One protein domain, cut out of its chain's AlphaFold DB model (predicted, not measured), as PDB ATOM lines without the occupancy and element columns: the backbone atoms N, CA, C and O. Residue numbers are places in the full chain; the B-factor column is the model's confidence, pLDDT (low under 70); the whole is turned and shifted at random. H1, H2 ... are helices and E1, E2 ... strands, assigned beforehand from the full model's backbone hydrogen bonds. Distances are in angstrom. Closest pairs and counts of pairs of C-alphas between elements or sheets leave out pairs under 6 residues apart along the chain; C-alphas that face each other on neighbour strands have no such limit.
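What this domain is: This is residues 133 to 216 of the 216 residues of the protein "Putative phage-encoded protein" of Bacteroidales bacterium Barb6XT (UniProt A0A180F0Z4). A small head holds two strand hairpins, E1 with E2 and E3 with E4, which meet in a strongly twisted sheet with the short helices H1 and H2 beside it. From this head the long helix H3 runs out as an arm, and residues 202 to 216 stick out free. The printed part has 84 residues with three named helices and four named strands, along the chain E1 E2 H1 H2 E3 E4 H3; the sheet's order is E1 E2 E4 E3, each hairpin is antiparallel, and the class is mixed. The whole is loose, with a radius of gyration of the C-alphas of 15.6 A, and spans 58 by 25 by 18 A, the arm making the length.

How they stand to each other: E1, residues 139 to 141, and E2, residues 144 to 148, form an antiparallel hairpin, with N 139 and O 146 within hydrogen-bond range at 2.8 A. E2 and E4, residues 182 to 185, meet only at a point, where C-alphas 148 and 184 face each other at 4.6 A. H1, residues 149 to 155, stands only just at the sheet's level, at a height of 3.7 A; its closest C-alphas with E4 are those of Arg 149 and Cys 184, 5.0 A apart. H2, residues 164 to 171, only grazes the sheet with residues 168 to 170. E3, residues 176 to 179, and E4 form an antiparallel hairpin, with N 184 and O 177 at 2.8 A. H3, residues 187 to 214, only grazes the sheet with residues 187 to 191. H1 and H3 are close but not clearly touching, with C-alphas 152 and 190 closest at 7.2 A. H2 is apart from H1 and H3. In H1, H2 and H3 every O i to N i+4 pair is within hydrogen-bond range.

Where its parts are: E1 begins at C-alpha 139, (173.267, 267.929, 153.427). E2 is 12.3 A long and H3 41.4 A, ending at C-alpha 214, (218.550, 266.027, 164.016).

The domain as a whole: The farthest C-alphas, those of Asn 142 and Ala 216, are 57.7 A apart. The printed part has no cut and no long link. The mean pLDDT of the printed part is 76.0, with residues 160 to 165 and 196 to 207 among those under 70.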
ATOM      1  N   ILE A 133     181.470 272.527 158.436       78.00
ATOM      2  CA  ILE A 133     182.554 271.977 159.251       78.00
ATOM      3  C   ILE A 133     183.768 271.776 158.340       78.00
ATOM      4  O   ILE A 133     183.692 271.029 157.366       78.00
ATOM      5  N   ALA A 134     184.871 272.478 158.622       74.19
ATOM      6  CA  ALA A 134     186.080 272.498 157.781       74.19
ATOM      7  C   ALA A 134     185.797 272.809 156.291       74.19
ATOM      8  O   ALA A 134     186.374 272.203 155.391       74.19
ATOM      9  N   GLY A 135     184.860 273.729 156.026       79.62
ATOM     10  CA  GLY A 135     184.437 274.112 154.670       79.62
ATOM     11  C   GLY A 135     183.452 273.145 153.997       79.62
ATOM     12  O   GLY A 135     182.956 273.441 152.909       79.62
ATOM     13  N   VAL A 136     183.118 272.023 154.642       82.94
ATOM     14  CA  VAL A 136     182.143 271.047 154.141       82.94
ATOM     15  C   VAL A 136     180.744 271.442 154.598       82.94
ATOM     16  O   VAL A 136     180.482 271.558 155.796       82.94
ATOM     17  N   HIS A 137     179.835 271.630 153.644       83.88
ATOM     18  CA  HIS A 137     178.454 272.010 153.928       83.88
ATOM     19  C   HIS A 137     177.606 270.779 154.292       83.88
ATOM     20  O   HIS A 137     177.759 269.723 153.668       83.88
ATOM     21  N   PRO A 138     176.699 270.885 155.279       85.38
ATOM     22  CA  PRO A 138     175.782 269.800 155.596       85.38
ATOM     23  C   PRO A 138     174.761 269.585 154.476       85.38
ATOM     24  O   PRO A 138     174.225 270.533 153.902       85.38
ATOM     25  N   ILE A 139     174.431 268.322 154.219       84.81
ATOM     26  CA  ILE A 139     173.267 267.929 153.427       84.81
ATOM     27  C   ILE A 139     172.097 267.732 154.384       84.81
ATOM     28  O   ILE A 139     172.231 267.080 155.421       84.81
ATOM     29  N   ILE A 140     170.940 268.275 154.010       79.94
ATOM     30  CA  ILE A 140     169.712 268.142 154.787       79.94
ATOM     31  C   ILE A 140     168.643 267.508 153.914       79.94
ATOM     32  O   ILE A 140     168.296 268.038 152.858       79.94
ATOM     33  N   CYS A 141     168.099 266.384 154.362       72.56
ATOM     34  CA  CYS A 141     166.967 265.749 153.703       72.56
ATOM     35  C   CYS A 141     166.076 265.096 154.748       72.56
ATOM     36  O   CYS A 141     166.568 264.397 155.626       72.56
ATOM     37  N   ASN A 142     164.765 265.336 154.664       66.06
ATOM     38  CA  ASN A 142     163.762 264.713 155.535       66.06
ATOM     39  C   ASN A 142     164.054 264.815 157.049       66.06
ATOM     40  O   ASN A 142     163.612 263.973 157.823       66.06
ATOM     41  N   GLY A 143     164.777 265.849 157.482       66.56
ATOM     42  CA  GLY A 143     165.083 266.092 158.894       66.56
ATOM     43  C   GLY A 143     166.335 265.376 159.395       66.56
ATOM     44  O   GLY A 143     166.644 265.459 160.586       66.56
ATOM     45  N   GLU A 144     167.060 264.707 158.504       77.00
ATOM     46  CA  GLU A 144     168.408 264.211 158.740       77.00
ATOM     47  C   GLU A 144     169.414 265.257 158.264       77.00
ATOM     48  O   GLU A 144     169.337 265.741 157.131       77.00
ATOM     49  N   VAL A 145     170.353 265.611 159.140       83.81
ATOM     50  CA  VAL A 145     171.498 266.465 158.812       83.81
ATOM     51  C   VAL A 145     172.714 265.571 158.737       83.81
ATOM     52  O   VAL A 145     173.084 264.951 159.731       83.81
ATOM     53  N   GLY A 146     173.333 265.500 157.568       86.50
ATOM     54  CA  GLY A 146     174.476 264.637 157.326       86.50
ATOM     55  C   GLY A 146     175.554 265.350 156.538       86.50
ATOM     56  O   GLY A 146     175.284 265.994 155.530       86.50
ATOM     57  N   TYR A 147     176.799 265.198 156.965       89.44
ATOM     58  CA  TYR A 147     177.937 265.745 156.235       89.44
ATOM     59  C   TYR A 147     178.448 264.714 155.228       89.44
ATOM     60  O   TYR A 147     178.612 263.546 155.602       89.44
ATOM     61  N   PRO A 148     178.711 265.097 153.965       89.44
ATOM     62  CA  PRO A 148     179.244 264.182 152.967       89.44
ATOM     63  C   PRO A 148     180.547 263.551 153.456       89.44
ATOM     64  O   PRO A 148     181.563 264.222 153.650       89.44
ATOM     65  N   ARG A 149     180.538 262.226 153.629       86.69
ATOM     66  CA  ARG A 149     181.669 261.483 154.200       86.69
ATOM     67  C   ARG A 149     182.959 261.714 153.420       86.69
ATOM     68  O   ARG A 149     184.028 261.847 154.004       86.69
ATOM     69  N   LEU A 150     182.862 261.705 152.093       84.31
ATOM     70  CA  LEU A 150     184.017 261.846 151.208       84.31
ATOM     71  C   LEU A 150     184.641 263.238 151.298       84.31
ATOM     72  O   LEU A 150     185.863 263.347 151.283       84.31
ATOM     73  N   GLU A 151     183.821 264.281 151.400       85.94
ATOM     74  CA  GLU A 151     184.303 265.656 151.534       85.94
ATOM     75  C   GLU A 151     184.930 265.883 152.906       85.94
ATOM     76  O   GLU A 151     186.030 266.417 152.979       85.94
ATOM     77  N   LEU A 152     184.310 265.367 153.973       83.44
ATOM     78  CA  LEU A 152     184.893 265.404 155.316       83.44
ATOM     79  C   LEU A 152     186.238 264.688 155.396       83.44
ATOM     80  O   LEU A 152     187.170 265.212 155.994       83.44
ATOM     81  N   LEU A 153     186.357 263.499 154.800       79.56
ATOM     82  CA  LEU A 153     187.624 262.765 154.788       79.56
ATOM     83  C   LEU A 153     188.714 263.559 154.067       79.56
ATOM     84  O   LEU A 153     189.827 263.638 154.576       79.56
ATOM     85  N   LYS A 154     188.386 264.185 152.931       81.25
ATOM     86  CA  LYS A 154     189.316 265.062 152.209       81.25
ATOM     87  C   LYS A 154     189.713 266.279 153.047       81.25
ATOM     88  O   LYS A 154     190.900 266.562 153.143       81.25
ATOM     89  N   ALA A 155     188.749 266.953 153.675       80.19
ATOM     90  CA  ALA A 155     188.994 268.117 154.529       80.19
ATOM     91  C   ALA A 155     189.853 267.768 155.757       80.19
ATOM     92  O   ALA A 155     190.710 268.543 156.158       80.19
ATOM     93  N   ALA A 156     189.682 266.564 156.304       75.12
ATOM     94  CA  ALA A 156     190.489 266.030 157.398       75.12
ATOM     95  C   ALA A 156     191.854 265.453 156.950       75.12
ATOM     96  O   ALA A 156     192.580 264.895 157.773       75.12
ATOM     97  N   GLY A 157     192.206 265.540 155.660       73.06
ATOM     98  CA  GLY A 157     193.485 265.063 155.119       73.06
ATOM     99  C   GLY A 157     193.601 263.541 154.958       73.06
ATOM    100  O   GLY A 157     194.703 263.017 154.813       73.06
ATOM    101  N   TYR A 158     192.486 262.805 154.981       74.00
ATOM    102  CA  TYR A 158     192.463 261.348 154.837       74.00
ATOM    103  C   TYR A 158     192.218 260.896 153.394       74.00
ATOM    104  O   TYR A 158     191.358 261.415 152.678       74.00
ATOM    105  N   SER A 159     192.913 259.827 152.986       70.75
ATOM    106  CA  SER A 159     192.629 259.144 151.722       70.75
ATOM    107  C   SER A 159     191.270 258.422 151.776       70.75
ATOM    108  O   SER A 159     191.040 257.627 152.695       70.75
ATOM    109  N   PRO A 160     190.389 258.593 150.768       65.38
ATOM    110  CA  PRO A 160     189.092 257.910 150.699       65.38
ATOM    111  C   PRO A 160     189.170 256.378 150.689       65.38
ATOM    112  O   PRO A 160     188.171 255.719 150.971       65.38
ATOM    113  N   LYS A 161     190.339 255.820 150.344       65.81
ATOM    114  CA  LYS A 161     190.597 254.375 150.255       65.81
ATOM    115  C   LYS A 161     191.214 253.783 151.529       65.81
ATOM    116  O   LYS A 161     191.597 252.618 151.518       65.81
ATOM    117  N   CYS A 162     191.369 254.555 152.609       65.69
ATOM    118  CA  CYS A 162     191.980 254.014 153.823       65.69
ATOM    119  C   CYS A 162     191.050 252.992 154.506       65.69
ATOM    120  O   CYS A 162     189.867 253.257 154.727       65.69
ATOM    121  N   GLY A 163     191.595 251.820 154.859       65.81
ATOM    122  CA  GLY A 163     190.850 250.726 155.507       65.81
ATOM    123  C   GLY A 163     190.201 251.118 156.841       65.81
ATOM    124  O   GLY A 163     189.190 250.541 157.233       65.81
ATOM    125  N   MET A 164     190.708 252.186 157.466       68.44
ATOM    126  CA  MET A 164     190.157 252.808 158.670       68.44
ATOM    127  C   MET A 164     188.671 253.166 158.520       68.44
ATOM    128  O   MET A 164     187.911 253.046 159.470       68.44
ATOM    129  N   VAL A 165     188.208 253.562 157.329       68.56
ATOM    130  CA  VAL A 165     186.790 253.902 157.115       68.56
ATOM    131  C   VAL A 165     185.871 252.713 157.402       68.56
ATOM    132  O   VAL A 165     184.811 252.893 157.998       68.56
ATOM    133  N   GLN A 166     186.261 251.513 156.967       72.44
ATOM    134  CA  GLN A 166     185.446 250.314 157.139       72.44
ATOM    135  C   GLN A 166     185.408 249.891 158.610       72.44
ATOM    136  O   GLN A 166     184.348 249.558 159.132       72.44
ATOM    137  N   GLU A 167     186.548 249.981 159.290       72.81
ATOM    138  CA  GLU A 167     186.666 249.711 160.723       72.81
ATOM    139  C   GLU A 167     185.790 250.657 161.555       72.81
ATOM    140  O   GLU A 167     185.054 250.227 162.438       72.81
ATOM    141  N   LEU A 168     185.787 251.948 161.217       74.44
ATOM    142  CA  LEU A 168     184.958 252.944 161.891       74.44
ATOM    143  C   LEU A 168     183.468 252.756 161.634       74.44
ATOM    144  O   LEU A 168     182.674 252.932 162.553       74.44
ATOM    145  N   LYS A 169     183.095 252.365 160.413       77.06
ATOM    146  CA  LYS A 169     181.708 252.036 160.077       77.06
ATOM    147  C   LYS A 169     181.211 250.817 160.857       77.06
ATOM    148  O   LYS A 169     180.050 250.787 161.240       77.06
ATOM    149  N   ASN A 170     182.087 249.846 161.112       79.00
ATOM    150  CA  ASN A 170     181.762 248.681 161.934       79.00
ATOM    151  C   ASN A 170     181.665 249.038 163.426       79.00
ATOM    152  O   ASN A 170     180.845 248.464 164.133       79.00
ATOM    153  N   LYS A 171     182.503 249.967 163.903       80.56
ATOM    154  CA  LYS A 171     182.558 250.363 165.316       80.56
ATOM    155  C   LYS A 171     181.454 251.343 165.728       80.56
ATOM    156  O   LYS A 171     181.028 251.293 166.874       80.56
ATOM    157  N   TYR A 172     181.023 252.213 164.815       81.31
ATOM    158  CA  TYR A 172     180.036 253.273 165.065       81.31
ATOM    159  C   TYR A 172     178.957 253.328 163.968       81.31
ATOM    160  O   TYR A 172     178.824 254.356 163.290       81.31
ATOM    161  N   PRO A 173     178.234 252.228 163.693       83.06
ATOM    162  CA  PRO A 173     177.280 252.158 162.584       83.06
ATOM    163  C   PRO A 173     176.171 253.218 162.665       83.06
ATOM    164  O   PRO A 173     175.732 253.712 161.631       83.06
ATOM    165  N   GLU A 174     175.771 253.624 163.871       80.19
ATOM    166  CA  GLU A 174     174.731 254.620 164.159       80.19
ATOM    167  C   GLU A 174     175.034 256.022 163.614       80.19
ATOM    168  O   GLU A 174     174.130 256.837 163.425       80.19
ATOM    169  N   HIS A 175     176.303 256.324 163.336       85.50
ATOM    170  CA  HIS A 175     176.719 257.621 162.815       85.50
ATOM    171  C   HIS A 175     176.850 257.660 161.291       85.50
ATOM    172  O   HIS A 175     177.073 258.740 160.739       85.50
ATOM    173  N   TYR A 176     176.696 256.523 160.608       85.00
ATOM    174  CA  TYR A 176     176.786 256.420 159.155       85.00
ATOM    175  C   TYR A 176     175.421 256.130 158.545       85.00
ATOM    176  O   TYR A 176     174.800 255.110 158.818       85.00
ATOM    177  N   PHE A 177     174.993 256.991 157.631       87.81
ATOM    178  CA  PHE A 177     173.712 256.854 156.946       87.81
ATOM    179  C   PHE A 177     173.810 257.414 155.528       87.81
ATOM    180  O   PHE A 177     174.847 257.939 155.111       87.81
ATOM    181  N   THR A 178     172.751 257.253 154.746       87.50
ATOM    182  CA  THR A 178     172.704 257.710 153.356       87.50
ATOM    183  C   THR A 178     171.578 258.704 153.174       87.50
ATOM    184  O   THR A 178     170.413 258.339 153.307       87.50
ATOM    185  N   ILE A 179     171.925 259.931 152.793       85.06
ATOM    186  CA  ILE A 179     170.946 260.917 152.350       85.06
ATOM    187  C   ILE A 179     170.849 260.837 150.822       85.06
ATOM    188  O   ILE A 179     171.773 261.218 150.097       85.06
ATOM    189  N   GLY A 180     169.726 260.321 150.316       84.00
ATOM    190  CA  GLY A 180     169.531 260.088 148.884       84.00
ATOM    191  C   GLY A 180     170.545 259.077 148.340       84.00
ATOM    192  O   GLY A 180     170.465 257.891 148.641       84.00
ATOM    193  N   ARG A 181     171.511 259.546 147.538       85.44
ATOM    194  CA  ARG A 181     172.629 258.728 147.018       85.44
ATOM    195  C   ARG A 181     173.967 259.009 147.711       85.44
ATOM    196  O   ARG A 181     174.966 258.368 147.391       85.44
ATOM    197  N   THR A 182     174.005 259.961 148.641       87.38
ATOM    198  CA  THR A 182     175.243 260.420 149.270       87.38
ATOM    199  C   THR A 182     175.448 259.723 150.608       87.38
ATOM    200  O   THR A 182     174.571 259.736 151.469       87.38
ATOM    201  N   ALA A 183     176.624 259.121 150.797       88.75
ATOM    202  CA  ALA A 183     177.027 258.581 152.091       88.75
ATOM    203  C   ALA A 183     177.404 259.729 153.034       88.75
ATOM    204  O   ALA A 183     178.350 260.480 152.769       88.75
ATOM    205  N   CYS A 184     176.682 259.824 154.141       89.69
ATOM    206  CA  CYS A 184     176.771 260.900 155.105       89.69
ATOM    207  C   CYS A 184     177.225 260.392 156.472       89.69
ATOM    208  O   CYS A 184     177.185 259.196 156.773       89.69
ATOM    209  N   VAL A 185     177.684 261.339 157.280       88.25
ATOM    210  CA  VAL A 185     178.077 261.120 158.666       88.25
ATOM    211  C   VAL A 185     177.353 262.122 159.556       88.25
ATOM    212  O   VAL A 185     177.108 263.257 159.130       88.25
ATOM    213  N   SER A 186     176.999 261.705 160.770       86.12
ATOM    214  CA  SER A 186     176.304 262.563 161.733       86.12
ATOM    215  C   SER A 186     177.130 263.819 162.075       86.12
ATOM    216  O   SER A 186     178.365 263.770 162.030       86.12
ATOM    217  N   PRO A 187     176.487 264.943 162.445       84.62
ATOM    218  CA  PRO A 187     177.194 266.169 162.820       84.62
ATOM    219  C   PRO A 187     178.165 265.960 163.990       84.62
ATOM    220  O   PRO A 187     179.302 266.426 163.940       84.62
ATOM    221  N   GLU A 188     177.751 265.196 165.004       81.50
ATOM    222  CA  GLU A 188     178.578 264.877 166.176       81.50
ATOM    223  C   GLU A 188     179.856 264.133 165.783       81.50
ATOM    224  O   GLU A 188     180.970 264.502 166.167       81.50
ATOM    225  N   PHE A 189     179.718 263.115 164.935       82.69
ATOM    226  CA  PHE A 189     180.856 262.310 164.520       82.69
ATOM    227  C   PHE A 189     181.764 263.056 163.533       82.69
ATOM    228  O   PHE A 189     182.984 262.884 163.570       82.69
ATOM    229  N   ALA A 190     181.206 263.933 162.693       83.00
ATOM    230  CA  ALA A 190     181.976 264.833 161.837       83.00
ATOM    231  C   ALA A 190     182.908 265.743 162.656       83.00
ATOM    232  O   ALA A 190     184.106 265.824 162.368       83.00
ATOM    233  N   ARG A 191     182.382 266.365 163.724       82.50
ATOM    234  CA  ARG A 191     183.153 267.223 164.642       82.50
ATOM    235  C   ARG A 191     184.259 266.445 165.354       82.50
ATOM    236  O   ARG A 191     185.401 266.900 165.400       82.50
ATOM    237  N   LEU A 192     183.946 265.253 165.868       79.38
ATOM    238  CA  LEU A 192     184.923 264.383 166.531       79.38
ATOM    239  C   LEU A 192     186.098 264.035 165.601       79.38
ATOM    240  O   LEU A 192     187.258 264.040 166.017       79.38
ATOM    241  N   ARG A 193     185.805 263.729 164.333       76.06
ATOM    242  CA  ARG A 193     186.822 263.279 163.374       76.06
ATOM    243  C   ARG A 193     187.777 264.373 162.952       76.06
ATOM    244  O   ARG A 193     188.962 264.089 162.800       76.06
ATOM    245  N   LEU A 194     187.285 265.594 162.792       72.31
ATOM    246  CA  LEU A 194     188.152 266.720 162.469       72.31
ATOM    247  C   LEU A 194     189.097 267.042 163.623       72.31
ATOM    248  O   LEU A 194     190.296 267.128 163.382       72.31
ATOM    249  N   LYS A 195     188.613 267.024 164.873       73.31
ATOM    250  CA  LYS A 195     189.484 267.142 166.057       73.31
ATOM    251  C   LYS A 195     190.586 266.073 166.082       73.31
ATOM    252  O   LYS A 195     191.741 266.376 166.351       73.31
ATOM    253  N   GLN A 196     190.258 264.817 165.768       69.75
ATOM    254  CA  GLN A 196     191.263 263.743 165.692       69.75
ATOM    255  C   GLN A 196     192.239 263.916 164.518       69.75
ATOM    256  O   GLN A 196     193.411 263.561 164.637       69.75
ATOM    257  N   GLY A 197     191.768 264.437 163.381       65.69
ATOM    258  CA  GLY A 197     192.607 264.776 162.232       65.69
ATOM    259  C   GLY A 197     193.620 265.868 162.569       65.69
ATOM    260  O   GLY A 197     194.804 265.688 162.309       65.69
ATOM    261  N   GLU A 198     193.176 266.945 163.214       66.94
ATOM    262  CA  GLU A 198     194.023 268.059 163.662       66.94
ATOM    263  C   GLU A 198     195.127 267.592 164.620       66.94
ATOM    264  O   GLU A 198     196.298 267.904 164.410       66.94
ATOM    265  N   VAL A 199     194.780 266.771 165.620       61.12
ATOM    266  CA  VAL A 199     195.757 266.190 166.559       61.12
ATOM    267  C   VAL A 199     196.807 265.358 165.822       61.12
ATOM    268  O   VAL A 199     198.003 265.510 166.058       61.12
ATOM    269  N   ARG A 200     196.381 264.519 164.873       64.81
ATOM    270  CA  ARG A 200     197.297 263.668 164.106       64.81
ATOM    271  C   ARG A 200     198.217 264.473 163.185       64.81
ATOM    272  O   ARG A 200     199.380 264.113 163.038       64.81
ATOM    273  N   GLN A 201     197.719 265.549 162.576       62.91
ATOM    274  CA  GLN A 201     198.543 266.457 161.768       62.91
ATOM    275  C   GLN A 201     199.595 267.167 162.630       62.91
ATOM    276  O   GLN A 201     200.759 267.224 162.239       62.91
ATOM    277  N   MET A 202     199.228 267.616 163.837       53.19
ATOM    278  CA  MET A 202     200.193 268.177 164.791       53.19
ATOM    279  C   MET A 202     201.288 267.171 165.177       53.19
ATOM    280  O   MET A 202     202.463 267.524 165.198       53.19
ATOM    281  N   GLU A 203     200.943 265.905 165.428       57.75
ATOM    282  CA  GLU A 203     201.927 264.854 165.740       57.75
ATOM    283  C   GLU A 203     202.886 264.529 164.583       57.75
ATOM    284  O   GLU A 203     204.020 264.106 164.823       57.75
ATOM    285  N   ILE A 204     202.427 264.660 163.334       66.62
ATOM    286  CA  ILE A 204     203.262 264.475 162.139       66.62
ATOM    287  C   ILE A 204     204.218 265.660 162.002       66.62
ATOM    288  O   ILE A 204     205.424 265.450 161.898       66.62
ATOM    289  N   GLN A 205     203.706 266.888 162.116       64.12
ATOM    290  CA  GLN A 205     204.516 268.104 162.056       64.12
ATOM    291  C   GLN A 205     205.615 268.114 163.131       64.12
ATOM    292  O   GLN A 205     206.775 268.375 162.827       64.12
ATOM    293  N   LEU A 206     205.281 267.744 164.373       63.03
ATOM    294  CA  LEU A 206     206.251 267.636 165.470       63.03
ATOM    295  C   LEU A 206     207.341 266.589 165.196       63.03
ATOM    296  O   LEU A 206     208.499 266.800 165.561       63.03
ATOM    297  N   ARG A 207     206.995 265.468 164.551       62.69
ATOM    298  CA  ARG A 207     207.966 264.441 164.142       62.69
ATOM    299  C   ARG A 207     208.885 264.933 163.029       62.69
ATOM    300  O   ARG A 207     210.092 264.716 163.116       62.69
ATOM    301  N   ASP A 208     208.335 265.603 162.025       70.56
ATOM    302  CA  ASP A 208     209.101 266.133 160.897       70.56
ATOM    303  C   ASP A 208     210.034 267.274 161.334       70.56
ATOM    304  O   ASP A 208     211.194 267.318 160.920       70.56
ATOM    305  N   ASP A 209     209.581 268.145 162.236       68.81
ATOM    306  CA  ASP A 209     210.401 269.216 162.814       68.81
ATOM    307  C   ASP A 209     211.505 268.663 163.723       68.81
ATOM    308  O   ASP A 209     212.633 269.163 163.712       68.81
ATOM    309  N   HIS A 210     211.221 267.600 164.483       64.44
ATOM    310  CA  HIS A 210     212.240 266.904 165.266       64.44
ATOM    311  C   HIS A 210     213.297 266.250 164.368       64.44
ATOM    312  O   HIS A 210     214.489 266.374 164.640       64.44
ATOM    313  N   LYS A 211     212.880 265.621 163.265       72.31
ATOM    314  CA  LYS A 211     213.789 265.007 162.293       72.31
ATOM    315  C   LYS A 211     214.683 266.046 161.609       72.31
ATOM    316  O   LYS A 211     215.892 265.856 161.557       72.31
ATOM    317  N   LYS A 212     214.126 267.191 161.201       72.19
ATOM    318  CA  LYS A 212     214.901 268.317 160.647       72.19
ATOM    319  C   LYS A 212     215.922 268.894 161.628       72.19
ATOM    320  O   LYS A 212     216.980 269.329 161.199       72.19
ATOM    321  N   ARG A 213     215.625 268.898 162.934       69.00
ATOM    322  CA  ARG A 213     216.572 269.328 163.984       69.00
ATOM    323  C   ARG A 213     217.698 268.331 164.250       69.00
ATOM    324  O   ARG A 213     218.700 268.725 164.821       69.00
ATOM    325  N   LEU A 214     217.513 267.058 163.903       68.81
ATOM    326  CA  LEU A 214     218.550 266.027 164.016       68.81
ATOM    327  C   LEU A 214     219.457 265.975 162.777       68.81
ATOM    328  O   LEU A 214     220.550 265.423 162.849       68.81
ATOM    329  N   GLU A 215     218.995 266.522 161.652       71.00
ATOM    330  CA  GLU A 215     219.709 266.572 160.368       71.00
ATOM    331  C   GLU A 215     220.435 267.918 160.122       71.00
ATOM    332  O   GLU A 215     221.096 268.061 159.094       71.00
ATOM    333  N   ALA A 216     220.326 268.885 161.046       57.81
ATOM    334  CA  ALA A 216     220.961 270.211 161.012       57.81
ATOM    335  C   ALA A 216     222.023 270.353 162.111       57.81
ATOM    336  O   ALA A 216     223.065 270.988 161.831       57.81
TER     337      ALA A 216